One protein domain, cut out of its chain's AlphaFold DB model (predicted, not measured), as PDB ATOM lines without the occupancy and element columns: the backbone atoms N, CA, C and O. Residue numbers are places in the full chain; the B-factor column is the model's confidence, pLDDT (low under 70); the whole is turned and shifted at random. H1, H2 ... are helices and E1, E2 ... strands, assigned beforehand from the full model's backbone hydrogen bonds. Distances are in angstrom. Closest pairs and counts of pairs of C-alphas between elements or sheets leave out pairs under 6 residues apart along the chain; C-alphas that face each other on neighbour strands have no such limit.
ATOM      1  N   GLN A  10      31.765  -2.686   9.515       79.56
ATOM      2  CA  GLN A  10      30.777  -3.385  10.341       79.56
ATOM      3  C   GLN A  10      30.056  -4.494   9.569       79.56
ATOM      4  O   GLN A  10      29.918  -5.602  10.089       79.56
ATOM      5  N   GLY A  11      29.651  -4.234   8.323       77.56
ATOM      6  CA  GLY A  11      29.023  -5.229   7.454       77.56
ATOM      7  C   GLY A  11      29.951  -6.410   7.168       77.56
ATOM      8  O   GLY A  11      29.542  -7.567   7.292       77.56
ATOM      9  N   PHE A  12      31.222  -6.135   6.869       84.56
ATOM     10  CA  PHE A  12      32.231  -7.173   6.672       84.56
ATOM     11  C   PHE A  12      32.479  -7.995   7.946       84.56
ATOM     12  O   PHE A  12      32.513  -9.225   7.893       84.56
ATOM     13  N   CYS A  13      32.591  -7.347   9.107       78.00
ATOM     14  CA  CYS A  13      32.770  -8.044  10.378       78.00
ATOM     15  C   CYS A  13      31.554  -8.898  10.758       78.00
ATOM     16  O   CYS A  13      31.733 -10.033  11.195       78.00
ATOM     17  N   ALA A  14      30.333  -8.402  10.547       74.94
ATOM     18  CA  ALA A  14      29.108  -9.168  10.767       74.94
ATOM     19  C   ALA A  14      29.034 -10.395   9.844       74.94
ATOM     20  O   ALA A  14      28.681 -11.488  10.293       74.94
ATOM     21  N   PHE A  15      29.430 -10.242   8.576       82.12
ATOM     22  CA  PHE A  15      29.532 -11.356   7.637       82.12
ATOM     23  C   PHE A  15      30.537 -12.408   8.118       82.12
ATOM     24  O   PHE A  15      30.184 -13.582   8.225       82.12
ATOM     25  N   LEU A  16      31.763 -12.002   8.469       81.25
ATOM     26  CA  LEU A  16      32.778 -12.923   8.983       81.25
ATOM     27  C   LEU A  16      32.321 -13.616  10.270       81.25
ATOM     28  O   LEU A  16      32.505 -14.823  10.407       81.25
ATOM     29  N   PHE A  17      31.690 -12.890  11.195       75.62
ATOM     30  CA  PHE A  17      31.137 -13.469  12.416       75.62
ATOM     31  C   PHE A  17      30.074 -14.528  12.114       75.62
ATOM     32  O   PHE A  17      30.095 -15.609  12.703       75.62
ATOM     33  N   SER A  18      29.175 -14.259  11.163       72.62
ATOM     34  CA  SER A  18      28.178 -15.234  10.723       72.62
ATOM     35  C   SER A  18      28.838 -16.480  10.128       72.62
ATOM     36  O   SER A  18      28.429 -17.590  10.460       72.62
ATOM     37  N   GLN A  19      29.863 -16.322   9.285       81.81
ATOM     38  CA  GLN A  19      30.590 -17.455   8.699       81.81
ATOM     39  C   GLN A  19      31.311 -18.279   9.767       81.81
ATOM     40  O   GLN A  19      31.194 -19.503   9.776       81.81
ATOM     41  N   MET A  20      31.996 -17.618  10.705       71.62
ATOM     42  CA  MET A  20      32.655 -18.277  11.833       71.62
ATOM     43  C   MET A  20      31.639 -19.018  12.696       71.62
ATOM     44  O   MET A  20      31.837 -20.185  12.990       71.62
ATOM     45  N   THR A  21      30.508 -18.396  13.023       74.69
ATOM     46  CA  THR A  21      29.443 -19.028  13.812       74.69
ATOM     47  C   THR A  21      28.901 -20.275  13.122       74.69
ATOM     48  O   THR A  21      28.797 -21.321  13.756       74.69
ATOM     49  N   VAL A  22      28.601 -20.205  11.823       75.88
ATOM     50  CA  VAL A  22      28.115 -21.361  11.051       75.88
ATOM     51  C   VAL A  22      29.177 -22.455  10.973       75.88
ATOM     52  O   VAL A  22      28.862 -23.619  11.210       75.88
ATOM     53  N   PHE A  23      30.430 -22.101  10.686       81.44
ATOM     54  CA  PHE A  23      31.538 -23.053  10.626       81.44
ATOM     55  C   PHE A  23      31.746 -23.752  11.971       81.44
ATOM     56  O   PHE A  23      31.841 -24.974  12.043       81.44
ATOM     57  N   THR A  24      31.762 -22.977  13.045       72.62
ATOM     58  CA  THR A  24      31.966 -23.443  14.406       72.62
ATOM     59  C   THR A  24      30.804 -24.303  14.902       72.62
ATOM     60  O   THR A  24      31.041 -25.375  15.454       72.62
ATOM     61  N   LEU A  25      29.556 -23.900  14.648       72.25
ATOM     62  CA  LEU A  25      28.377 -24.727  14.920       72.25
ATOM     63  C   LEU A  25      28.380 -25.999  14.074       72.25
ATOM     64  O   LEU A  25      28.010 -27.053  14.574       72.25
ATOM     65  N   GLY A  26      28.827 -25.926  12.819       78.56
ATOM     66  CA  GLY A  26      28.989 -27.084  11.946       78.56
ATOM     67  C   GLY A  26      30.029 -28.066  12.483       78.56
ATOM     68  O   GLY A  26      29.746 -29.255  12.583       78.56
ATOM     69  N   ALA A  27      31.200 -27.576  12.896       73.62
ATOM     70  CA  ALA A  27      32.247 -28.379  13.522       73.62
ATOM     71  C   ALA A  27      31.776 -28.990  14.851       73.62
ATOM     72  O   ALA A  27      32.017 -30.170  15.109       73.62
ATOM     73  N   TYR A  28      31.054 -28.214  15.661       71.38
ATOM     74  CA  TYR A  28      30.451 -28.676  16.904       71.38
ATOM     75  C   TYR A  28      29.411 -29.770  16.661       71.38
ATOM     76  O   TYR A  28      29.483 -30.835  17.266       71.38
ATOM     77  N   LEU A  29      28.470 -29.537  15.744       71.50
ATOM     78  CA  LEU A  29      27.433 -30.496  15.383       71.50
ATOM     79  C   LEU A  29      28.047 -31.759  14.780       71.50
ATOM     80  O   LEU A  29      27.610 -32.859  15.095       71.50
ATOM     81  N   TRP A  30      29.086 -31.623  13.957       83.44
ATOM     82  CA  TRP A  30      29.835 -32.751  13.415       83.44
ATOM     83  C   TRP A  30      30.488 -33.582  14.520       83.44
ATOM     84  O   TRP A  30      30.334 -34.802  14.549       83.44
ATOM     85  N   TYR A  31      31.168 -32.927  15.463       75.38
ATOM     86  CA  TYR A  31      31.759 -33.594  16.618       75.38
ATOM     87  C   TYR A  31      30.686 -34.281  17.470       75.38
ATOM     88  O   TYR A  31      30.820 -35.456  17.802       75.38
ATOM     89  N   PHE A  32      29.574 -33.593  17.731       73.69
ATOM     90  CA  PHE A  32      28.415 -34.146  18.421       73.69
ATOM     91  C   PHE A  32      27.853 -35.370  17.696       73.69
ATOM     92  O   PHE A  32      27.573 -36.370  18.342       73.69
ATOM     93  N   LEU A  33      27.741 -35.352  16.365       80.75
ATOM     94  CA  LEU A  33      27.282 -36.496  15.572       80.75
ATOM     95  C   LEU A  33      28.253 -37.681  15.646       80.75
ATOM     96  O   LEU A  33      27.805 -38.827  15.722       80.75
ATOM     97  N   LEU A  34      29.566 -37.433  15.652       78.12
ATOM     98  CA  LEU A  34      30.569 -38.481  15.857       78.12
ATOM     99  C   LEU A  34      30.436 -39.105  17.251       78.12
ATOM    100  O   LEU A  34      30.325 -40.328  17.365       78.12
ATOM    101  N   THR A  35      30.360 -38.281  18.299       74.06
ATOM    102  CA  THR A  35      30.148 -38.746  19.679       74.06
ATOM    103  C   THR A  35      28.817 -39.482  19.818       74.06
ATOM    104  O   THR A  35      28.763 -40.564  20.407       74.06
ATOM    105  N   TRP A  36      27.756 -38.953  19.209       75.00
ATOM    106  CA  TRP A  36      26.433 -39.560  19.199       75.00
ATOM    107  C   TRP A  36      26.475 -40.938  18.549       75.00
ATOM    108  O   TRP A  36      25.922 -41.893  19.083       75.00
ATOM    109  N   ARG A  37      27.172 -41.092  17.418       82.25
ATOM    110  CA  ARG A  37      27.275 -42.380  16.723       82.25
ATOM    111  C   ARG A  37      28.047 -43.422  17.521       82.25
ATOM    112  O   ARG A  37      27.682 -44.598  17.500       82.25
ATOM    113  N   GLU A  38      29.122 -43.022  18.190       76.19
ATOM    114  CA  GLU A  38      30.005 -43.973  18.862       76.19
ATOM    115  C   GLU A  38      29.578 -44.341  20.278       76.19
ATOM    116  O   GLU A  38      29.780 -45.494  20.671       76.19
ATOM    117  N   VAL A  39      29.000 -43.394  21.015       72.00
ATOM    118  CA  VAL A  39      28.680 -43.532  22.439       72.00
ATOM    119  C   VAL A  39      27.169 -43.632  22.620       72.00
ATOM    120  O   VAL A  39      26.670 -44.679  23.032       72.00
ATOM    121  N   GLU A  40      26.423 -42.605  22.213       73.00
ATOM    122  CA  GLU A  40      24.981 -42.499  22.485       73.00
ATOM    123  C   GLU A  40      24.154 -43.531  21.720       73.00
ATOM    124  O   GLU A  40      23.299 -44.194  22.291       73.00
ATOM    125  N   LEU A  41      24.441 -43.775  20.443       77.69
ATOM    126  CA  LEU A  41      23.731 -44.781  19.653       77.69
ATOM    127  C   LEU A  41      23.971 -46.192  20.192       77.69
ATOM    128  O   LEU A  41      23.067 -47.023  20.146       77.69
ATOM    129  N   LYS A  42      25.158 -46.473  20.743       71.12
ATOM    130  CA  LYS A  42      25.436 -47.763  21.391       71.12
ATOM    131  C   LYS A  42      24.705 -47.889  22.732       71.12
ATOM    132  O   LYS A  42      24.241 -48.990  23.045       71.12
ATOM    133  N   LEU A  43      24.564 -46.786  23.473       63.38
ATOM    134  CA  LEU A  43      23.755 -46.693  24.693       63.38
ATOM    135  C   LEU A  43      22.265 -46.906  24.390       63.38
ATOM    136  O   LEU A  43      21.639 -47.814  24.938       63.38
ATOM    137  N   VAL A  44      21.720 -46.135  23.450       80.25
ATOM    138  CA  VAL A  44      20.315 -46.169  23.024       80.25
ATOM    139  C   VAL A  44      19.950 -47.522  22.414       80.25
ATOM    140  O   VAL A  44      18.909 -48.085  22.743       80.25
ATOM    141  N   ALA A  45      20.820 -48.109  21.585       82.50
ATOM    142  CA  ALA A  45      20.577 -49.417  20.974       82.50
ATOM    143  C   ALA A  45      20.656 -50.594  21.966       82.50
ATOM    144  O   ALA A  45      20.530 -51.744  21.537       82.50
ATOM    145  N   ARG A  46      20.903 -50.348  23.266       60.84
ATOM    146  CA  ARG A  46      21.045 -51.360  24.335       60.84
ATOM    147  C   ARG A  46      22.030 -52.496  24.013       60.84
ATOM    148  O   ARG A  46      21.996 -53.547  24.650       60.84
ATOM    149  N   ARG A  47      22.916 -52.322  23.024       60.09
ATOM    150  CA  ARG A  47      23.884 -53.357  22.610       60.09
ATOM    151  C   ARG A  47      25.096 -53.417  23.524       60.09
ATOM    152  O   ARG A  47      25.795 -54.426  23.544       60.09
ATOM    153  N   VAL A  48      25.324 -52.369  24.305       56.22
ATOM    154  CA  VAL A  48      26.240 -52.430  25.434       56.22
ATOM    155  C   VAL A  48      25.439 -52.992  26.599       56.22
ATOM    156  O   VAL A  48      24.515 -52.342  27.089       56.22
ATOM    157  N   LYS A  49      25.761 -54.217  27.035       48.28
ATOM    158  CA  LYS A  49      25.298 -54.713  28.333       48.28
ATOM    159  C   LYS A  49      25.956 -53.831  29.382       48.28
ATOM    160  O   LYS A  49      27.051 -54.139  29.846       48.28
ATOM    161  N   PHE A  50      25.307 -52.718  29.710       45.94
ATOM    162  CA  PHE A  50      25.602 -51.976  30.916       45.94
ATOM    163  C   PHE A  50      25.474 -52.991  32.042       45.94
ATOM    164  O   PHE A  50      24.376 -53.421  32.398       45.94
ATOM    165  N   LYS A  51      26.612 -53.452  32.566       47.88
ATOM    166  CA  LYS A  51      26.645 -53.986  33.917       47.88
ATOM    167  C   LYS A  51      26.352 -52.781  34.790       47.88
ATOM    168  O   LYS A  51      27.258 -52.083  35.227       47.88
ATOM    169  N   TYR A  52      25.063 -52.499  34.945       41.53
ATOM    170  CA  TYR A  52      24.561 -51.606  35.958       41.53
ATOM    171  C   TYR A  52      25.059 -52.189  37.277       41.53
ATOM    172  O   TYR A  52      24.506 -53.165  37.784       41.53
ATOM    173  N   ALA A  53      26.144 -51.632  37.813       45.34
ATOM    174  CA  ALA A  53      26.390 -51.670  39.240       45.34
ATOM    175  C   ALA A  53      25.255 -50.856  39.876       45.34
ATOM    176  O   ALA A  53      25.356 -49.652  40.070       45.34
ATOM    177  N   GLN A  54      24.121 -51.537  40.001       45.66
ATOM    178  CA  GLN A  54      22.904 -51.244  40.736       45.66
ATOM    179  C   GLN A  54      22.686 -49.782  41.174       45.66
ATOM    180  O   GLN A  54      23.277 -49.305  42.146       45.66
ATOM    181  N   ALA A  55      21.716 -49.178  40.478       47.72
ATOM    182  CA  ALA A  55      20.830 -48.084  40.877       47.72
ATOM    183  C   ALA A  55      21.433 -46.670  41.045       47.72
ATOM    184  O   ALA A  55      22.455 -46.474  41.702       47.72
ATOM    185  N   GLU A  56      20.808 -45.595  40.569       61.19
ATOM    186  CA  GLU A  56      19.669 -45.347  39.666       61.19
ATOM    187  C   GLU A  56      19.717 -43.816  39.448       61.19
ATOM    188  O   GLU A  56      19.914 -43.067  40.404       61.19
ATOM    189  N   GLU A  57      19.669 -43.390  38.183       54.28
ATOM    190  CA  GLU A  57      19.503 -42.010  37.683       54.28
ATOM    191  C   GLU A  57      20.498 -40.892  38.060       54.28
ATOM    192  O   GLU A  57      20.071 -39.833  38.501       54.28
ATOM    193  N   LEU A  58      21.801 -41.010  37.761       51.28
ATOM    194  CA  LEU A  58      22.620 -39.804  37.511       51.28
ATOM    195  C   LEU A  58      23.693 -40.045  36.428       51.28
ATOM    196  O   LEU A  58      24.246 -41.145  36.355       51.28
ATOM    197  N   PRO A  59      23.999 -39.034  35.587       59.56
ATOM    198  CA  PRO A  59      25.003 -39.128  34.526       59.56
ATOM    199  C   PRO A  59      26.373 -39.541  35.075       59.56
ATOM    200  O   PRO A  59      26.791 -39.104  36.143       59.56
ATOM    201  N   THR A  60      27.093 -40.379  34.334       55.69
ATOM    202  CA  THR A  60      28.298 -41.120  34.755       55.69
ATOM    203  C   THR A  60      29.465 -40.243  35.242       55.69
ATOM    204  O   THR A  60      30.322 -40.714  35.985       55.69
ATOM    205  N   SER A  61      29.487 -38.947  34.920       51.44
ATOM    206  CA  SER A  61      30.427 -37.978  35.512       51.44
ATOM    207  C   SER A  61      30.192 -37.747  37.014       51.44
ATOM    208  O   SER A  61      31.123 -37.428  37.753       51.44
ATOM    209  N   LEU A  62      28.970 -37.987  37.497       52.59
ATOM    210  CA  LEU A  62      28.574 -37.901  38.904       52.59
ATOM    211  C   LEU A  62      28.857 -39.190  39.679       52.59
ATOM    212  O   LEU A  62      28.876 -39.169  40.908       52.59
ATOM    213  N   MET A  63      29.177 -40.293  38.992       50.50
ATOM    214  CA  MET A  63      29.580 -41.541  39.648       50.50
ATOM    215  C   MET A  63      30.910 -41.399  40.400       50.50
ATOM    216  O   MET A  63      31.090 -42.038  41.435       50.50
ATOM    217  N   ILE A  64      31.812 -40.510  39.961       57.12
ATOM    218  CA  ILE A  64      33.041 -40.191  40.711       57.12
ATOM    219  C   ILE A  64      32.727 -39.563  42.076       57.12
ATOM    220  O   ILE A  64      33.489 -39.784  43.020       57.12
ATOM    221  N   TRP A  65      31.611 -38.843  42.192       60.69
ATOM    222  CA  TRP A  65      31.203 -38.094  43.382       60.69
ATOM    223  C   TRP A  65      29.977 -38.693  44.078       60.69
ATOM    224  O   TRP A  65      29.340 -38.004  44.875       60.69
ATOM    225  N   LYS A  66      29.654 -39.971  43.819       63.62
ATOM    226  CA  LYS A  66      28.484 -40.654  44.402       63.62
ATOM    227  C   LYS A  66      28.434 -40.528  45.930       63.62
ATOM    228  O   LYS A  66      27.357 -40.351  46.495       63.62
ATOM    229  N   ASP A  67      29.597 -40.530  46.578       72.62
ATOM    230  CA  ASP A  67      29.706 -40.435  48.035       72.62
ATOM    231  C   ASP A  67      29.538 -39.003  48.574       72.62
ATOM    232  O   ASP A  67      29.265 -38.817  49.758       72.62
ATOM    233  N   ASN A  68      29.642 -37.975  47.720       79.56
ATOM    234  CA  ASN A  68      29.522 -36.576  48.122       79.56
ATOM    235  C   ASN A  68      28.447 -35.833  47.317       79.56
ATOM    236  O   ASN A  68      28.718 -35.099  46.360       79.56
ATOM    237  N   LYS A  69      27.199 -35.988  47.776       82.38
ATOM    238  CA  LYS A  69      26.014 -35.316  47.219       82.38
ATOM    239  C   LYS A  69      26.166 -33.793  47.157       82.38
ATOM    240  O   LYS A  69      25.610 -33.180  46.254       82.38
ATOM    241  N   TYR A  70      26.941 -33.190  48.064       85.12
ATOM    242  CA  TYR A  70      27.146 -31.741  48.093       85.12
ATOM    243  C   TYR A  70      27.941 -31.241  46.887       85.12
ATOM    244  O   TYR A  70      27.559 -30.238  46.291       85.12
ATOM    245  N   VAL A  71      29.001 -31.950  46.486       82.31
ATOM    246  CA  VAL A  71      29.819 -31.561  45.321       82.31
ATOM    247  C   VAL A  71      29.000 -31.668  44.040       82.31
ATOM    248  O   VAL A  71      28.997 -30.752  43.224       82.31
ATOM    249  N   THR A  72      28.242 -32.756  43.905       80.19
ATOM    250  CA  THR A  72      27.322 -32.970  42.782       80.19
ATOM    251  C   THR A  72      26.259 -31.873  42.701       80.19
ATOM    252  O   THR A  72      26.081 -31.261  41.650       80.19
ATOM    253  N   ALA A  73      25.574 -31.595  43.814       84.75
ATOM    254  CA  ALA A  73      24.540 -30.568  43.873       84.75
ATOM    255  C   ALA A  73      25.104 -29.174  43.561       84.75
ATOM    256  O   ALA A  73      24.483 -28.427  42.809       84.75
ATOM    257  N   ALA A  74      26.299 -28.851  44.070       86.38
ATOM    258  CA  ALA A  74      26.988 -27.609  43.744       86.38
ATOM    259  C   ALA A  74      27.269 -27.514  42.237       86.38
ATOM    260  O   ALA A  74      26.913 -26.517  41.617       86.38
ATOM    261  N   LEU A  75      27.830 -28.560  41.622       82.50
ATOM    262  CA  LEU A  75      28.168 -28.558  40.195       82.50
ATOM    263  C   LEU A  75      26.939 -28.307  39.303       82.50
ATOM    264  O   LEU A  75      26.992 -27.490  38.385       82.50
ATOM    265  N   VAL A  76      25.819 -28.970  39.610       82.75
ATOM    266  CA  VAL A  76      24.541 -28.787  38.902       82.75
ATOM    267  C   VAL A  76      23.979 -27.382  39.130       82.75
ATOM    268  O   VAL A  76      23.534 -26.728  38.185       82.75
ATOM    269  N   PHE A  77      24.025 -26.887  40.367       89.19
ATOM    270  CA  PHE A  77      23.557 -25.547  40.709       89.19
ATOM    271  C   PHE A  77      24.330 -24.462  39.949       89.19
ATOM    272  O   PHE A  77      23.730 -23.612  39.301       89.19
ATOM    273  N   PHE A  78      25.659 -24.513  39.954       85.44
ATOM    274  CA  PHE A  78      26.475 -23.511  39.272       85.44
ATOM    275  C   PHE A  78      26.383 -23.604  37.746       85.44
ATOM    276  O   PHE A  78      26.351 -22.569  37.083       85.44
ATOM    277  N   SER A  79      26.276 -24.815  37.186       84.12
ATOM    278  CA  SER A  79      26.060 -25.009  35.746       84.12
ATOM    279  C   SER A  79      24.700 -24.464  35.298       84.12
ATOM    280  O   SER A  79      24.619 -23.734  34.310       84.12
ATOM    281  N   SER A  80      23.634 -24.738  36.057       85.06
ATOM    282  CA  SER A  80      22.311 -24.165  35.777       85.06
ATOM    283  C   SER A  80      22.295 -22.645  35.959       85.06
ATOM    284  O   SER A  80      21.735 -21.948  35.115       85.06
ATOM    285  N   ALA A  81      22.975 -22.105  36.974       87.31
ATOM    286  CA  ALA A  81      23.144 -20.664  37.152       87.31
ATOM    287  C   ALA A  81      23.889 -20.017  35.972       87.31
ATOM    288  O   ALA A  81      23.458 -18.976  35.482       87.31
ATOM    289  N   GLN A  82      24.954 -20.650  35.463       85.12
ATOM    290  CA  GLN A  82      25.687 -20.182  34.283       85.12
ATOM    291  C   GLN A  82      24.801 -20.164  33.034       85.12
ATOM    292  O   GLN A  82      24.815 -19.189  32.284       85.12
ATOM    293  N   LEU A  83      24.002 -21.216  32.828       84.06
ATOM    294  CA  LEU A  83      23.063 -21.311  31.711       84.06
ATOM    295  C   LEU A  83      21.983 -20.228  31.792       84.06
ATOM    296  O   LEU A  83      21.737 -19.532  30.809       84.06
ATOM    297  N   ILE A  84      21.362 -20.051  32.962       86.31
ATOM    298  CA  ILE A  84      20.362 -18.998  33.189       86.31
ATOM    299  C   ILE A  84      20.991 -17.630  32.930       86.31
ATOM    300  O   ILE A  84      20.395 -16.805  32.241       86.31
ATOM    301  N   PHE A  85      22.207 -17.398  33.425       86.81
ATOM    302  CA  PHE A  85      22.902 -16.135  33.219       86.81
ATOM    303  C   PHE A  85      23.206 -15.879  31.737       86.81
ATOM    304  O   PHE A  85      22.962 -14.771  31.262       86.81
ATOM    305  N   ALA A  86      23.631 -16.899  30.984       82.62
ATOM    306  CA  ALA A  86      23.834 -16.809  29.538       82.62
ATOM    307  C   ALA A  86      22.535 -16.462  28.790       82.62
ATOM    308  O   ALA A  86      22.532 -15.580  27.933       82.62
ATOM    309  N   VAL A  87      21.420 -17.113  29.137       82.75
ATOM    310  CA  VAL A  87      20.105 -16.854  28.525       82.75
ATOM    311  C   VAL A  87      19.620 -15.441  28.842       82.75
ATOM    312  O   VAL A  87      19.190 -14.727  27.938       82.75
ATOM    313  N   VAL A  88      19.720 -15.012  30.103       87.69
ATOM    314  CA  VAL A  88      19.331 -13.658  30.528       87.69
ATOM    315  C   VAL A  88      20.190 -12.610  29.832       87.69
ATOM    316  O   VAL A  88      19.650 -11.627  29.332       87.69
ATOM    317  N   LEU A  89      21.505 -12.820  29.752       85.06
ATOM    318  CA  LEU A  89      22.414 -11.903  29.073       85.06
ATOM    319  C   LEU A  89      22.127 -11.834  27.566       85.06
ATOM    320  O   LEU A  89      22.085 -10.738  27.009       85.06
ATOM    321  N   GLY A  90      21.875 -12.974  26.921       79.69
ATOM    322  CA  GLY A  90      21.498 -13.036  25.509       79.69
ATOM    323  C   GLY A  90      20.171 -12.330  25.224       79.69
ATOM    324  O   GLY A  90      20.083 -11.539  24.290       79.69
ATOM    325  N   ALA A  91      19.157 -12.549  26.065       82.56
ATOM    326  CA  ALA A  91      17.851 -11.909  25.923       82.56
ATOM    327  C   ALA A  91      17.894 -10.401  26.225       82.56
ATOM    328  O   ALA A  91      17.275  -9.611  25.518       82.56
ATOM    329  N   ALA A  92      18.637  -9.981  27.253       85.62
ATOM    330  CA  ALA A  92      18.754  -8.576  27.645       85.62
ATOM    331  C   ALA A  92      19.695  -7.767  26.734       85.62
ATOM    332  O   ALA A  92      19.563  -6.544  26.648       85.62
ATOM    333  N   GLY A  93      20.647  -8.432  26.072       79.44
ATOM    334  CA  GLY A  93      21.654  -7.808  25.210       79.44
ATOM    335  C   GLY A  93      21.128  -7.344  23.849       79.44
ATOM    336  O   GLY A  93      21.780  -6.525  23.193       79.44
ATOM    337  N   VAL A  94      19.953  -7.826  23.435       80.50
ATOM    338  CA  VAL A  94      19.316  -7.479  22.162       80.50
ATOM    339  C   VAL A  94      18.195  -6.478  22.423       80.50
ATOM    340  O   VAL A  94      17.133  -6.830  22.930       80.50
ATOM    341  N   LYS A  95      18.413  -5.215  22.050       83.50
ATOM    342  CA  LYS A  95      17.337  -4.226  21.944       83.50
ATOM    343  C   LYS A  95      17.185  -3.821  20.492       83.50
ATOM    344  O   LYS A  95      18.158  -3.516  19.809       83.50
ATOM    345  N   THR A  96      15.953  -3.837  20.015       86.94
ATOM    346  CA  THR A  96      15.608  -3.306  18.704       86.94
ATOM    347  C   THR A  96      15.279  -1.828  18.855       86.94
ATOM    348  O   THR A  96      14.494  -1.434  19.717       86.94
ATOM    349  N   GLN A  97      15.909  -0.993  18.038       90.75
ATOM    350  CA  GLN A  97      15.610   0.427  17.943       90.75
ATOM    351  C   GLN A  97      15.268   0.746  16.490       90.75
ATOM    352  O   GLN A  97      15.964   0.333  15.567       90.75
ATOM    353  N   TRP A  98      14.167   1.462  16.278       92.00
ATOM    354  CA  TRP A  98      13.801   1.927  14.945       92.00
ATOM    355  C   TRP A  98      14.666   3.129  14.557       92.00
ATOM    356  O   TRP A  98      14.703   4.117  15.296       92.00
ATOM    357  N   ASP A  99      15.341   3.054  13.410       92.25
ATOM    358  CA  ASP A  99      16.074   4.177  12.831       92.25
ATOM    359  C   ASP A  99      15.206   4.871  11.772       92.25
ATOM    360  O   ASP A  99      14.926   4.327  10.700       92.25
ATOM    361  N   ALA A 100      14.771   6.094  12.084       94.44
ATOM    362  CA  ALA A 100      13.924   6.891  11.202       94.44
ATOM    363  C   ALA A 100      14.661   7.414   9.959       94.44
ATOM    364  O   ALA A 100      14.009   7.736   8.968       94.44
ATOM    365  N   HIS A 101      15.995   7.512   9.986       92.62
ATOM    366  CA  HIS A 101      16.765   8.028   8.856       92.62
ATOM    367  C   HIS A 101      16.844   7.001   7.723       92.62
ATOM    368  O   HIS A 101      16.648   7.337   6.558       92.62
ATOM    369  N   TYR A 102      17.067   5.735   8.079       89.94
ATOM    370  CA  TYR A 102      17.194   4.636   7.122       89.94
ATOM    371  C   TYR A 102      15.906   3.814   6.951       89.94
ATOM    372  O   TYR A 102      15.867   2.933   6.097       89.94
ATOM    373  N   ASN A 103      14.849   4.101   7.722       91.88
ATOM    374  CA  ASN A 103      13.590   3.339   7.750       91.88
ATOM    375  C   ASN A 103      13.801   1.831   7.977       91.88
ATOM    376  O   ASN A 103      13.144   0.993   7.358       91.88
ATOM    377  N   VAL A 104      14.730   1.483   8.869       91.00
ATOM    378  CA  VAL A 104      15.033   0.095   9.226       91.00
ATOM    379  C   VAL A 104      15.080  -0.084  10.740       91.00
ATOM    380  O   VAL A 104      15.416   0.824  11.499       91.00
ATOM    381  N   CYS A 105      14.742  -1.291  11.184       87.56
ATOM    382  CA  CYS A 105      14.919  -1.703  12.568       87.56
ATOM    383  C   CYS A 105      16.379  -2.124  12.768       87.56
ATOM    384  O   CYS A 105      16.805  -3.140  12.215       87.56
ATOM    385  N   ILE A 106      17.141  -1.348  13.535       86.06
ATOM    386  CA  ILE A 106      18.527  -1.666  13.880       86.06
ATOM    387  C   ILE A 106      18.581  -2.335  15.255       86.06
ATOM    388  O   ILE A 106      17.853  -1.984  16.184       86.06
ATOM    389  N   ILE A 107      19.449  -3.332  15.397       81.50
ATOM    390  CA  ILE A 107      19.704  -3.979  16.685       81.50
ATOM    391  C   ILE A 107      20.781  -3.156  17.389       81.50
ATOM    392  O   ILE A 107      21.939  -3.158  16.978       81.50
ATOM    393  N   VAL A 108      20.397  -2.434  18.441       82.56
ATOM    394  CA  VAL A 108      21.315  -1.618  19.238       82.56
ATOM    395  C   VAL A 108      21.603  -2.359  20.533       82.56
ATOM    396  O   VAL A 108      20.726  -2.545  21.376       82.56
ATOM    397  N   SER A 109      22.849  -2.786  20.711       75.75
ATOM    398  CA  SER A 109      23.264  -3.413  21.961       75.75
ATOM    399  C   SER A 109      23.578  -2.338  23.002       75.75
ATOM    400  O   SER A 109      24.483  -1.522  22.825       75.75
ATOM    401  N   GLN A 110      22.820  -2.304  24.100       71.50
ATOM    402  CA  GLN A 110      23.098  -1.390  25.207       71.50
ATOM    403  C   GLN A 110      24.187  -1.976  26.113       71.50
ATOM    404  O   GLN A 110      23.930  -2.907  26.868       71.50
ATOM    405  N   ASN A 111      25.390  -1.390  26.069       70.94
ATOM    406  CA  ASN A 111      26.541  -1.748  26.915       70.94
ATOM    407  C   ASN A 111      26.843  -3.267  26.992       70.94
ATOM    408  O   ASN A 111      26.974  -3.797  28.103       70.94
ATOM    409  N   PRO A 112      27.009  -3.975  25.854       69.88
ATOM    410  CA  PRO A 112      27.285  -5.418  25.848       69.88
ATOM    411  C   PRO A 112      28.543  -5.784  26.642       69.88
ATOM    412  O   PRO A 112      28.589  -6.829  27.288       69.88
ATOM    413  N   GLN A 113      29.532  -4.889  26.656       74.00
ATOM    414  CA  GLN A 113      30.826  -5.100  27.300       74.00
ATOM    415  C   GLN A 113      30.713  -5.498  28.775       74.00
ATOM    416  O   GLN A 113      31.353  -6.453  29.200       74.00
ATOM    417  N   LYS A 114      29.890  -4.799  29.572       79.56
ATOM    418  CA  LYS A 114      29.823  -5.042  31.026       79.56
ATOM    419  C   LYS A 114      29.206  -6.400  31.350       79.56
ATOM    420  O   LYS A 114      29.691  -7.103  32.233       79.56
ATOM    421  N   GLY A 115      28.146  -6.761  30.628       83.06
ATOM    422  CA  GLY A 115      27.467  -8.040  30.808       83.06
ATOM    423  C   GLY A 115      28.328  -9.214  30.341       83.06
ATOM    424  O   GLY A 115      28.500 -10.174  31.089       83.06
ATOM    425  N   LEU A 116      28.942  -9.094  29.159       80.62
ATOM    426  CA  LEU A 116      29.863 -10.101  28.624       80.62
ATOM    427  C   LEU A 116      31.084 -10.286  29.526       80.62
ATOM    428  O   LEU A 116      31.416 -11.412  29.877       80.62
ATOM    429  N   PHE A 117      31.701  -9.196  29.985       82.56
ATOM    430  CA  PHE A 117      32.825  -9.258  30.917       82.56
ATOM    431  C   PHE A 117      32.461  -9.989  32.215       82.56
ATOM    432  O   PHE A 117      33.201 -10.861  32.671       82.56
ATOM    433  N   SER A 118      31.294  -9.680  32.789       87.06
ATOM    434  CA  SER A 118      30.804 -10.369  33.984       87.06
ATOM    435  C   SER A 118      30.593 -11.865  33.736       87.06
ATOM    436  O   SER A 118      30.901 -12.675  34.608       87.06
ATOM    437  N   PHE A 119      30.082 -12.241  32.562       85.44
ATOM    438  CA  PHE A 119      29.891 -13.635  32.167       85.44
ATOM    439  C   PHE A 119      31.216 -14.383  31.992       85.44
ATOM    440  O   PHE A 119      31.351 -15.511  32.474       85.44
ATOM    441  N   TYR A 120      32.221 -13.751  31.385       81.75
ATOM    442  CA  TYR A 120      33.548 -14.348  31.240       81.75
ATOM    443  C   TYR A 120      34.245 -14.544  32.576       81.75
ATOM    444  O   TYR A 120      34.714 -15.644  32.851       81.75
ATOM    445  N   MET A 121      34.262 -13.525  33.438       84.69
ATOM    446  CA  MET A 121      34.879 -13.643  34.761       84.69
ATOM    447  C   MET A 121      34.213 -14.735  35.599       84.69
ATOM    448  O   MET A 121      34.906 -15.530  36.233       84.69
ATOM    449  N   TYR A 122      32.880 -14.821  35.545       86.50
ATOM    450  CA  TYR A 122      32.140 -15.907  36.182       86.50
ATOM    451  C   TYR A 122      32.553 -17.279  35.624       86.50
ATOM    452  O   TYR A 122      32.826 -18.193  36.397       86.50
ATOM    453  N   THR A 123      32.662 -17.409  34.299       84.56
ATOM    454  CA  THR A 123      33.044 -18.663  33.628       84.56
ATOM    455  C   THR A 123      34.469 -19.096  33.978       84.56
ATOM    456  O   THR A 123      34.670 -20.242  34.361       84.56
ATOM    457  N   ILE A 124      35.453 -18.188  33.941       83.19
ATOM    458  CA  ILE A 124      36.848 -18.491  34.313       83.19
ATOM    459  C   ILE A 124      36.935 -18.954  35.766       83.19
ATOM    460  O   ILE A 124      37.598 -19.951  36.065       83.19
ATOM    461  N   LEU A 125      36.290 -18.216  36.675       86.94
ATOM    462  CA  LEU A 125      36.287 -18.544  38.096       86.94
ATOM    463  C   LEU A 125      35.687 -19.936  38.307       86.94
ATOM    464  O   LEU A 125      36.270 -20.766  39.001       86.94
ATOM    465  N   TRP A 126      34.553 -20.197  37.660       85.19
ATOM    466  CA  TRP A 126      33.839 -21.457  37.761       85.19
ATOM    467  C   TRP A 126      34.635 -22.641  37.199       85.19
ATOM    468  O   TRP A 126      34.810 -23.645  37.892       85.19
ATOM    469  N   ASP A 127      35.202 -22.509  36.003       83.00
ATOM    470  CA  ASP A 127      36.042 -23.537  35.386       83.00
ATOM    471  C   ASP A 127      37.283 -23.839  36.235       83.00
ATOM    472  O   ASP A 127      37.661 -24.999  36.424       83.00
ATOM    473  N   THR A 128      37.888 -22.799  36.816       82.75
ATOM    474  CA  THR A 128      39.015 -22.939  37.745       82.75
ATOM    475  C   THR A 128      38.589 -23.696  39.001       82.75
ATOM    476  O   THR A 128      39.296 -24.604  39.441       82.75
ATOM    477  N   CYS A 129      37.417 -23.384  39.563       87.19
ATOM    478  CA  CYS A 129      36.855 -24.121  40.690       87.19
ATOM    479  C   CYS A 129      36.630 -25.599  40.345       87.19
ATOM    480  O   CYS A 129      37.062 -26.458  41.113       87.19
ATOM    481  N   ILE A 130      36.024 -25.919  39.195       84.81
ATOM    482  CA  ILE A 130      35.824 -27.310  38.746       84.81
ATOM    483  C   ILE A 130      37.164 -28.038  38.637       84.81
ATOM    484  O   ILE A 130      37.287 -29.173  39.109       84.81
ATOM    485  N   LEU A 131      38.179 -27.398  38.050       83.31
ATOM    486  CA  LEU A 131      39.505 -27.991  37.918       83.31
ATOM    487  C   LEU A 131      40.118 -28.267  39.294       83.31
ATOM    488  O   LEU A 131      40.587 -29.380  39.536       83.31
ATOM    489  N   ILE A 132      40.059 -27.306  40.219       86.25
ATOM    490  CA  ILE A 132      40.548 -27.470  41.595       86.25
ATOM    491  C   ILE A 132      39.823 -28.626  42.292       86.25
ATOM    492  O   ILE A 132      40.479 -29.504  42.854       86.25
ATOM    493  N   TYR A 133      38.491 -28.679  42.223       84.50
ATOM    494  CA  TYR A 133      37.712 -29.764  42.820       84.50
ATOM    495  C   TYR A 133      38.061 -31.123  42.211       84.50
ATOM    496  O   TYR A 133      38.212 -32.098  42.945       84.50
ATOM    497  N   THR A 134      38.261 -31.192  40.896       81.56
ATOM    498  CA  THR A 134      38.661 -32.422  40.200       81.56
ATOM    499  C   THR A 134      40.046 -32.889  40.651       81.56
ATOM    500  O   THR A 134      40.227 -34.057  40.994       81.56
ATOM    501  N   VAL A 135      41.015 -31.973  40.743       82.94
ATOM    502  CA  VAL A 135      42.372 -32.241  41.249       82.94
ATOM    503  C   VAL A 135      42.329 -32.734  42.698       82.94
ATOM    504  O   VAL A 135      42.999 -33.714  43.028       82.94
ATOM    505  N   ILE A 136      41.531 -32.100  43.563       85.12
ATOM    506  CA  ILE A 136      41.356 -32.519  44.961       85.12
ATOM    507  C   ILE A 136      40.720 -33.911  45.033       85.12
ATOM    508  O   ILE A 136      41.240 -34.772  45.740       85.12
ATOM    509  N   GLY A 137      39.644 -34.162  44.281       82.00
ATOM    510  CA  GLY A 137      38.949 -35.452  44.272       82.00
ATOM    511  C   GLY A 137      39.848 -36.602  43.814       82.00
ATOM    512  O   GLY A 137      39.852 -37.677  44.411       82.00
ATOM    513  N   LEU A 138      40.687 -36.360  42.807       78.31
ATOM    514  CA  LEU A 138      41.663 -37.339  42.332       78.31
ATOM    515  C   LEU A 138      42.813 -37.566  43.325       78.31
ATOM    516  O   LEU A 138      43.269 -38.701  43.480       78.31
ATOM    517  N   ARG A 139      43.260 -36.518  44.034       83.38
ATOM    518  CA  ARG A 139      44.251 -36.646  45.118       83.38
ATOM    519  C   ARG A 139      43.709 -37.462  46.285       83.38
ATOM    520  O   ARG A 139      44.407 -38.346  46.771       83.38
ATOM    521  N   GLN A 140      42.471 -37.205  46.704       82.56
ATOM    522  CA  GLN A 140      41.833 -37.915  47.817       82.56
ATOM    523  C   GLN A 140      41.686 -39.417  47.551       82.56
ATOM    524  O   GLN A 140      41.826 -40.213  48.471       82.56
ATOM    525  N   LYS A 141      41.476 -39.820  46.292       80.19
ATOM    526  CA  LYS A 141      41.387 -41.236  45.903       80.19
ATOM    527  C   LYS A 141      42.743 -41.945  45.779       80.19
ATOM    528  O   LYS A 141      42.779 -43.093  45.351       80.19
ATOM    529  N   GLY A 142      43.858 -41.289  46.112       79.19
ATOM    530  CA  GLY A 142      45.190 -41.909  46.081       79.19
ATOM    531  C   GLY A 142      45.707 -42.245  44.677       79.19
ATOM    532  O   GLY A 142      46.711 -42.935  44.539       79.19
ATOM    533  N   VAL A 143      45.058 -41.742  43.621       71.38
ATOM    534  CA  VAL A 143      45.462 -41.956  42.214       71.38
ATOM    535  C   VAL A 143      46.625 -41.025  41.813       71.38
ATOM    536  O   VAL A 143      47.241 -41.177  40.751       71.38
ATOM    537  N   GLY A 144      46.943 -40.052  42.673       58.12
ATOM    538  CA  GLY A 144      47.974 -39.042  42.465       58.12
ATOM    539  C   GLY A 144      49.374 -39.565  42.769       58.12
ATOM    540  O   GLY A 144      49.767 -39.657  43.926       58.12
ATOM    541  N   GLY A 145      50.148 -39.856  41.723       63.66
ATOM    542  CA  GLY A 145      51.599 -40.019  41.856       63.66
ATOM    543  C   GLY A 145      52.279 -40.729  40.692       63.66
ATOM    544  O   GLY A 145      53.396 -40.370  40.338       63.66
ATOM    545  N   ARG A 146      51.621 -41.716  40.068       68.81
ATOM    546  CA  ARG A 146      52.248 -42.544  39.015       68.81
ATOM    547  C   ARG A 146      51.345 -42.943  37.851       68.81
ATOM    548  O   ARG A 146      51.830 -43.566  36.911       68.81
ATOM    549  N   SER A 147      50.056 -42.606  37.885       73.81
ATOM    550  CA  SER A 147      49.181 -42.954  36.770       73.81
ATOM    551  C   SER A 147      49.438 -42.003  35.585       73.81
ATOM    552  O   SER A 147      49.406 -40.783  35.767       73.81
ATOM    553  N   PRO A 148      49.661 -42.515  34.360       77.62
ATOM    554  CA  PRO A 148      49.767 -41.677  33.159       77.62
ATOM    555  C   PRO A 148      48.500 -40.833  32.921       77.62
ATOM    556  O   PRO A 148      48.557 -39.773  32.303       77.62
ATOM    557  N   LEU A 149      47.371 -41.263  33.495       70.94
ATOM    558  CA  LEU A 149      46.095 -40.550  33.534       70.94
ATOM    559  C   LEU A 149      46.221 -39.171  34.187       70.94
ATOM    560  O   LEU A 149      45.756 -38.187  33.617       70.94
ATOM    561  N   TRP A 150      46.884 -39.083  35.345       77.56
ATOM    562  CA  TRP A 150      47.063 -37.816  36.055       77.56
ATOM    563  C   TRP A 150      47.783 -36.783  35.184       77.56
ATOM    564  O   TRP A 150      47.353 -35.636  35.101       77.56
ATOM    565  N   THR A 151      48.843 -37.200  34.489       79.94
ATOM    566  CA  THR A 151      49.630 -36.322  33.615       79.94
ATOM    567  C   THR A 151      48.814 -35.838  32.422       79.94
ATOM    568  O   THR A 151      48.852 -34.651  32.105       79.94
ATOM    569  N   ILE A 152      48.049 -36.726  31.778       80.44
ATOM    570  CA  ILE A 152      47.222 -36.366  30.618       80.44
ATOM    571  C   ILE A 152      46.108 -35.412  31.039       80.44
ATOM    572  O   ILE A 152      45.944 -34.359  30.428       80.44
ATOM    573  N   LEU A 153      45.384 -35.740  32.109       77.12
ATOM    574  CA  LEU A 153      44.267 -34.933  32.582       77.12
ATOM    575  C   LEU A 153      44.730 -33.560  33.078       77.12
ATOM    576  O   LEU A 153      44.108 -32.551  32.762       77.12
ATOM    577  N   PHE A 154      45.837 -33.507  33.824       80.44
ATOM    578  CA  PHE A 154      46.400 -32.247  34.296       80.44
ATOM    579  C   PHE A 154      46.928 -31.405  33.135       80.44
ATOM    580  O   PHE A 154      46.651 -30.214  33.082       80.44
ATOM    581  N   SER A 155      47.622 -32.013  32.168       83.75
ATOM    582  CA  SER A 155      48.109 -31.309  30.976       83.75
ATOM    583  C   SER A 155      46.957 -30.729  30.152       83.75
ATOM    584  O   SER A 155      46.978 -29.549  29.814       83.75
ATOM    585  N   GLN A 156      45.905 -31.515  29.905       81.56
ATOM    586  CA  GLN A 156      44.729 -31.068  29.155       81.56
ATOM    587  C   GLN A 156      43.923 -30.007  29.914       81.56
ATOM    588  O   GLN A 156      43.541 -28.998  29.326       81.56
ATOM    589  N   GLY A 157      43.702 -30.193  31.218       79.75
ATOM    590  CA  GLY A 157      42.973 -29.237  32.053       79.75
ATOM    591  C   GLY A 157      43.720 -27.913  32.238       79.75
ATOM    592  O   GLY A 157      43.118 -26.845  32.161       79.75
ATOM    593  N   VAL A 158      45.040 -27.953  32.430       82.69
ATOM    594  CA  VAL A 158      45.862 -26.738  32.532       82.69
ATOM    595  C   VAL A 158      45.962 -26.034  31.185       82.69
ATOM    596  O   VAL A 158      45.790 -24.819  31.136       82.69
ATOM    597  N   ALA A 159      46.177 -26.770  30.089       82.50
ATOM    598  CA  ALA A 159      46.164 -26.191  28.748       82.50
ATOM    599  C   ALA A 159      44.826 -25.497  28.457       82.50
ATOM    600  O   ALA A 159      44.823 -24.395  27.915       82.50
ATOM    601  N   TYR A 160      43.710 -26.090  28.889       80.00
ATOM    602  CA  TYR A 160      42.393 -25.473  28.801       80.00
ATOM    603  C   TYR A 160      42.324 -24.135  29.547       80.00
ATOM    604  O   TYR A 160      42.017 -23.117  28.932       80.00
ATOM    605  N   VAL A 161      42.676 -24.102  30.837       81.25
ATOM    606  CA  VAL A 161      42.651 -22.858  31.630       81.25
ATOM    607  C   VAL A 161      43.559 -21.790  31.025       81.25
ATOM    608  O   VAL A 161      43.187 -20.620  30.998       81.25
ATOM    609  N   ILE A 162      44.724 -22.177  30.502       85.12
ATOM    610  CA  ILE A 162      45.640 -21.259  29.819       85.12
ATOM    611  C   ILE A 162      44.974 -20.668  28.575       85.12
ATOM    612  O   ILE A 162      44.953 -19.449  28.435       85.12
ATOM    613  N   VAL A 163      44.406 -21.498  27.695       81.38
ATOM    614  CA  VAL A 163      43.728 -21.031  26.475       81.38
ATOM    615  C   VAL A 163      42.558 -20.115  26.824       81.38
ATOM    616  O   VAL A 163      42.464 -19.023  26.266       81.38
ATOM    617  N   THR A 164      41.724 -20.491  27.795       78.19
ATOM    618  CA  THR A 164      40.604 -19.663  28.261       78.19
ATOM    619  C   THR A 164      41.103 -18.328  28.813       78.19
ATOM    620  O   THR A 164      40.616 -17.271  28.411       78.19
ATOM    621  N   CYS A 165      42.146 -18.340  29.646       82.19
ATOM    622  CA  CYS A 165      42.767 -17.123  30.159       82.19
ATOM    623  C   CYS A 165      43.275 -16.234  29.014       82.19
ATOM    624  O   CYS A 165      42.917 -15.061  28.950       82.19
ATOM    625  N   PHE A 166      44.000 -16.794  28.042       83.69
ATOM    626  CA  PHE A 166      44.458 -16.054  26.865       83.69
ATOM    627  C   PHE A 166      43.303 -15.432  26.082       83.69
ATOM    628  O   PHE A 166      43.373 -14.248  25.763       83.69
ATOM    629  N   THR A 167      42.228 -16.178  25.812       77.69
ATOM    630  CA  THR A 167      41.059 -15.626  25.103       77.69
ATOM    631  C   THR A 167      40.434 -14.458  25.864       77.69
ATOM    632  O   THR A 167      40.164 -13.415  25.281       77.69
ATOM    633  N   THR A 168      40.325 -14.568  27.188       77.06
ATOM    634  CA  THR A 168      39.699 -13.534  28.026       77.06
ATOM    635  C   THR A 168      40.586 -12.302  28.229       77.06
ATOM    636  O   THR A 168      40.092 -11.181  28.297       77.06
ATOM    637  N   VAL A 169      41.909 -12.484  28.283       82.88
ATOM    638  CA  VAL A 169      42.877 -11.381  28.337       82.88
ATOM    639  C   VAL A 169      42.914 -10.646  27.002       82.88
ATOM    640  O   VAL A 169      42.990  -9.421  26.987       82.88
ATOM    641  N   THR A 170      42.819 -11.376  25.890       76.38
ATOM    642  CA  THR A 170      42.762 -10.798  24.538       76.38
ATOM    643  C   THR A 170      41.565  -9.853  24.416       76.38
ATOM    644  O   THR A 170      41.745  -8.723  23.961       76.38
ATOM    645  N   ASP A 171      40.407 -10.240  24.961       72.38
ATOM    646  CA  ASP A 171      39.214  -9.386  25.015       72.38
ATOM    647  C   ASP A 171      39.416  -8.089  25.819       72.38
ATOM    648  O   ASP A 171      38.813  -7.061  25.518       72.38
ATOM    649  N   TYR A 172      40.271  -8.099  26.844       75.69
ATOM    650  CA  TYR A 172      40.547  -6.903  27.643       75.69
ATOM    651  C   TYR A 172      41.597  -5.986  27.005       75.69
ATOM    652  O   TYR A 172      41.500  -4.762  27.080       75.69
ATOM    653  N   VAL A 173      42.629  -6.574  26.398       81.81
ATOM    654  CA  VAL A 173      43.764  -5.832  25.830       81.81
ATOM    655  C   VAL A 173      43.375  -5.124  24.534       81.81
ATOM    656  O   VAL A 173      43.943  -4.080  24.209       81.81
ATOM    657  N   ILE A 174      42.407  -5.665  23.796       78.50
ATOM    658  CA  ILE A 174      41.941  -5.104  22.534       78.50
ATOM    659  C   ILE A 174      40.686  -4.255  22.792       78.50
ATOM    660  O   ILE A 174      39.611  -4.793  23.034       78.50
ATOM    661  N   PRO A 175      40.766  -2.917  22.675       67.31
ATOM    662  CA  PRO A 175      39.621  -2.034  22.907       67.31
ATOM    663  C   PRO A 175      38.605  -2.023  21.747       67.31
ATOM    664  O   PRO A 175      37.708  -1.182  21.724       67.31
ATOM    665  N   SER A 176      38.759  -2.900  20.750       76.88
ATOM    666  CA  SER A 176      37.850  -2.990  19.607       76.88
ATOM    667  C   SER A 176      36.800  -4.065  19.869       76.88
ATOM    668  O   SER A 176      37.075  -5.254  19.708       76.88
ATOM    669  N   ASP A 177      35.587  -3.634  20.222       68.00
ATOM    670  CA  ASP A 177      34.416  -4.500  20.447       68.00
ATOM    671  C   ASP A 177      34.205  -5.530  19.338       68.00
ATOM    672  O   ASP A 177      33.849  -6.684  19.578       68.00
ATOM    673  N   THR A 178      34.467  -5.111  18.105       67.69
ATOM    674  CA  THR A 178      34.295  -5.933  16.915       67.69
ATOM    675  C   THR A 178      35.337  -7.046  16.824       67.69
ATOM    676  O   THR A 178      35.047  -8.116  16.297       67.69
ATOM    677  N   MET A 179      36.553  -6.818  17.326       67.25
ATOM    678  CA  MET A 179      37.643  -7.788  17.224       67.25
ATOM    679  C   MET A 179      37.518  -8.904  18.268       67.25
ATOM    680  O   MET A 179      37.815 -10.058  17.963       67.25
ATOM    681  N   ASN A 180      37.000  -8.582  19.452       70.94
ATOM    682  CA  ASN A 180      36.789  -9.537  20.544       70.94
ATOM    683  C   ASN A 180      35.839 -10.671  20.148       70.94
ATOM    684  O   ASN A 180      36.119 -11.849  20.358       70.94
ATOM    685  N   ILE A 181      34.759 -10.332  19.440       71.94
ATOM    686  CA  ILE A 181      33.758 -11.292  18.955       71.94
ATOM    687  C   ILE A 181      34.374 -12.449  18.136       71.94
ATOM    688  O   ILE A 181      33.867 -13.572  18.186       71.94
ATOM    689  N   PHE A 182      35.485 -12.221  17.424       75.25
ATOM    690  CA  PHE A 182      36.149 -13.265  16.635       75.25
ATOM    691  C   PHE A 182      36.864 -14.323  17.472       75.25
ATOM    692  O   PHE A 182      37.005 -15.451  17.004       75.25
ATOM    693  N   PHE A 183      37.310 -13.989  18.682       74.50
ATOM    694  CA  PHE A 183      38.031 -14.916  19.558       74.50
ATOM    695  C   PHE A 183      37.099 -15.683  20.493       74.50
ATOM    696  O   PHE A 183      37.380 -16.833  20.839       74.50
ATOM    697  N   VAL A 184      35.951 -15.089  20.819       75.19
ATOM    698  CA  VAL A 184      34.920 -15.682  21.675       75.19
ATOM    699  C   VAL A 184      34.413 -17.014  21.123       75.19
ATOM    700  O   VAL A 184      34.443 -18.030  21.816       75.19
ATOM    701  N   VAL A 185      33.971 -17.040  19.862       76.06
ATOM    702  CA  VAL A 185      33.321 -18.221  19.266       76.06
ATOM    703  C   VAL A 185      34.278 -19.427  19.151       76.06
ATOM    704  O   VAL A 185      33.912 -20.527  19.591       76.06
ATOM    705  N   PRO A 186      35.520 -19.268  18.649       72.81
ATOM    706  CA  PRO A 186      36.530 -20.323  18.699       72.81
ATOM    707  C   PRO A 186      36.884 -20.749  20.126       72.81
ATOM    708  O   PRO A 186      37.017 -21.948  20.372       72.81
ATOM    709  N   GLY A 187      36.989 -19.802  21.065       74.94
ATOM    710  CA  GLY A 187      37.285 -20.079  22.473       74.94
ATOM    711  C   GLY A 187      36.239 -20.985  23.123       74.94
ATOM    712  O   GLY A 187      36.581 -22.034  23.674       74.94
ATOM    713  N   CYS A 188      34.953 -20.654  22.968       73.56
ATOM    714  CA  CYS A 188      33.848 -21.492  23.443       73.56
ATOM    715  C   CYS A 188      33.883 -22.900  22.832       73.56
ATOM    716  O   CYS A 188      33.570 -23.882  23.496       73.56
ATOM    717  N   THR A 189      34.297 -23.027  21.578       74.75
ATOM    718  CA  THR A 189      34.285 -24.324  20.884       74.75
ATOM    719  C   THR A 189      35.450 -25.197  21.287       74.75
ATOM    720  O   THR A 189      35.261 -26.381  21.568       74.75
ATOM    721  N   ALA A 190      36.641 -24.608  21.388       74.00
ATOM    722  CA  ALA A 190      37.804 -25.278  21.942       74.00
ATOM    723  C   ALA A 190      37.511 -25.786  23.363       74.00
ATOM    724  O   ALA A 190      37.891 -26.910  23.689       74.00
ATOM    725  N   SER A 191      36.764 -25.013  24.163       73.25
ATOM    726  CA  SER A 191      36.303 -25.427  25.491       73.25
ATOM    727  C   SER A 191      35.454 -26.695  25.453       73.25
ATOM    728  O   SER A 191      35.795 -27.688  26.104       73.25
ATOM    729  N   VAL A 192      34.394 -26.726  24.636       72.12
ATOM    730  CA  VAL A 192      33.530 -27.914  24.600       72.12
ATOM    731  C   VAL A 192      34.254 -29.127  24.013       72.12
ATOM    732  O   VAL A 192      34.065 -30.247  24.496       72.12
ATOM    733  N   MET A 193      35.131 -28.931  23.025       74.06
ATOM    734  CA  MET A 193      35.962 -30.010  22.482       74.06
ATOM    735  C   MET A 193      36.920 -30.577  23.536       74.06
ATOM    736  O   MET A 193      37.008 -31.796  23.680       74.06
ATOM    737  N   ALA A 194      37.597 -29.717  24.301       73.44
ATOM    738  CA  ALA A 194      38.493 -30.136  25.376       73.44
ATOM    739  C   ALA A 194      37.735 -30.900  26.472       73.44
ATOM    740  O   ALA A 194      38.151 -31.995  26.856       73.44
ATOM    741  N   SER A 195      36.579 -30.387  26.908       73.31
ATOM    742  CA  SER A 195      35.713 -31.068  27.879       73.31
ATOM    743  C   SER A 195      35.269 -32.445  27.375       73.31
ATOM    744  O   SER A 195      35.312 -33.432  28.110       73.31
ATOM    745  N   SER A 196      34.880 -32.543  26.104       75.50
ATOM    746  CA  SER A 196      34.437 -33.808  25.510       75.50
ATOM    747  C   SER A 196      35.577 -34.823  25.398       75.50
ATOM    748  O   SER A 196      35.391 -35.997  25.715       75.50
ATOM    749  N   ALA A 197      36.778 -34.376  25.019       75.81
ATOM    750  CA  ALA A 197      37.964 -35.228  24.943       75.81
ATOM    751  C   ALA A 197      38.328 -35.835  26.310       75.81
ATOM    752  O   ALA A 197      38.676 -37.015  26.387       75.81
ATOM    753  N   VAL A 198      38.185 -35.062  27.391       72.50
ATOM    754  CA  VAL A 198      38.403 -35.541  28.764       72.50
ATOM    755  C   VAL A 198      37.402 -36.637  29.135       72.50
ATOM    756  O   VAL A 198      37.802 -37.688  29.640       72.50
ATOM    757  N   VAL A 199      36.113 -36.432  28.849       71.00
ATOM    758  CA  VAL A 199      35.065 -37.429  29.134       71.00
ATOM    759  C   VAL A 199      35.305 -38.720  28.350       71.00
ATOM    760  O   VAL A 199      35.228 -39.806  28.919       71.00
ATOM    761  N   ILE A 200      35.658 -38.619  27.067       73.12
ATOM    762  CA  ILE A 200      35.968 -39.785  26.229       73.12
ATOM    763  C   ILE A 200      37.184 -40.546  26.777       73.12
ATOM    764  O   ILE A 200      37.160 -41.774  26.846       73.12
ATOM    765  N   SER A 201      38.229 -39.834  27.207       70.75
ATOM    766  CA  SER A 201      39.417 -40.443  27.817       70.75
ATOM    767  C   SER A 201      39.060 -41.237  29.082       70.75
ATOM    768  O   SER A 201      39.489 -42.382  29.233       70.75
ATOM    769  N   LEU A 202      38.193 -40.681  29.938       66.25
ATOM    770  CA  LEU A 202      37.691 -41.364  31.136       66.25
ATOM    771  C   LEU A 202      36.874 -42.621  30.798       66.25
ATOM    772  O   LEU A 202      37.089 -43.666  31.405       66.25
ATOM    773  N   LEU A 203      35.973 -42.552  29.812       67.56
ATOM    774  CA  LEU A 203      35.150 -43.700  29.402       67.56
ATOM    775  C   LEU A 203      35.985 -44.839  28.799       67.56
ATOM    776  O   LEU A 203      35.709 -46.016  29.036       67.56
ATOM    777  N   ASN A 204      37.035 -44.505  28.048       69.44
ATOM    778  CA  ASN A 204      37.930 -45.501  27.461       69.44
ATOM    779  C   ASN A 204      38.776 -46.234  28.515       69.44
ATOM    780  O   ASN A 204      39.200 -47.367  28.279       69.44
ATOM    781  N   MET A 205      39.002 -45.627  29.681       64.19
ATOM    782  CA  MET A 205      39.757 -46.242  30.777       64.19
ATOM    783  C   MET A 205      38.945 -47.261  31.576       64.19
ATOM    784  O   MET A 205      39.518 -48.226  32.075       64.19
ATOM    785  N   ASP A 206      37.623 -47.103  31.641       62.12
ATOM    786  CA  ASP A 206      36.736 -48.021  32.369       62.12
ATOM    787  C   ASP A 206      36.438 -49.316  31.580       62.12
ATOM    788  O   ASP A 206      35.732 -50.216  32.035       62.12
ATOM    789  N   SER A 207      36.989 -49.438  30.366       65.69
ATOM    790  CA  SER A 207      36.805 -50.604  29.506       65.69
ATOM    791  C   SER A 207      37.700 -51.775  29.961       65.69
ATOM    792  O   SER A 207      38.920 -51.731  29.772       65.69
ATOM    793  N   PRO A 208      37.133 -52.887  30.477       57.53
ATOM    794  CA  PRO A 208      37.881 -53.992  31.103       57.53
ATOM    795  C   PRO A 208      38.817 -54.756  30.147       57.53
ATOM    796  O   PRO A 208      39.629 -55.571  30.583       57.53
ATOM    797  N   VAL A 209      38.721 -54.495  28.842       61.09
ATOM    798  CA  VAL A 209      39.570 -55.097  27.806       61.09
ATOM    799  C   VAL A 209      41.027 -54.628  27.925       61.09
ATOM    800  O   VAL A 209      41.928 -55.437  27.722       61.09
TER     801      VAL A 209
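Overview. This is residues 10 to 209 of the 245 residues of an uncharacterized protein of Phlebia centrifuga (UniProt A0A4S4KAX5). Five long helices stand side by side in an open trough, in the order H1, H6, H5, H4, H3 round its wall, with H1 and H3 apart at the open side. A small strand hairpin, E1 and E2, prolongs one end, and short H2 lies towards the other. The printed part has 200 residues, with named elements in the order H1, H2, H3, E1, E2, H4, H5, H6; it is mostly helix, and the two-stranded sheet is antiparallel. It is loose, with a radius of gyration of the C-alphas of 20.6 A, and spans 68 by 37 by 28 A.

Along the chain. E1 is residues 95 to 99, 12.5 A, and E2 residues 104 to 108, 11.9 A. H3 is residues 69 to 93, 35.5 A; H4 112 to 140, 41.8 A; H5 148 to 173, 37.1 A; H6 177 to 205, 43.3 A, ending at C-alpha 205 (39.757, -46.242, 30.777). H1, residues 10 to 44, 45.8 A, begins at C-alpha 10 (30.777, -3.385, 10.341) and has a kink of 44 degrees near residue 37. H2 is residues 60 to 65, 9.6 A.

Arrangement. In the hairpin E1 and E2, N 97 and O 106 are 2.9 A apart, within hydrogen-bond range. H3 and H4 touch, closest at the C-alphas of Gly 93 and Pro 112, 6.2 A, opposite ways at a shallow tilt of 14 degrees. H4 and H5, a helical hairpin, touch through residues 120 to 131 and 157 to 168, closest at C-alphas 131 and 157, 6.9 A. H5 and H6, another, touch closest at C-alphas 171 and 180, 5.1 A. H1 and H6 touch, closest at C-alphas 17 and 182, 6.6 A, the same way at 11 degrees, a shallow tilt. H2 and H3 touch only at the corner, and only just, with 3 pairs of C-alphas within 8 A, closest at 62 and 72, 6.4 A. Every O i to N i+4 pair is within range in H3, H4 and H5, against 29 of 31 in H1, 20 of 25 in H6 and 0 of 2 in H2, where 2 of 3 O i to N i+3 pairs are.

Size, cuts and confidence. The C-alphas farthest apart, of His 101 and Val 209, are 69.7 A apart. The printed part has no cut. The link H1 to H2 is long, and its residues 49 to 57 stand free. Confidence is under 70 in 38 residues, among them 46 to 66 and 202 to 209.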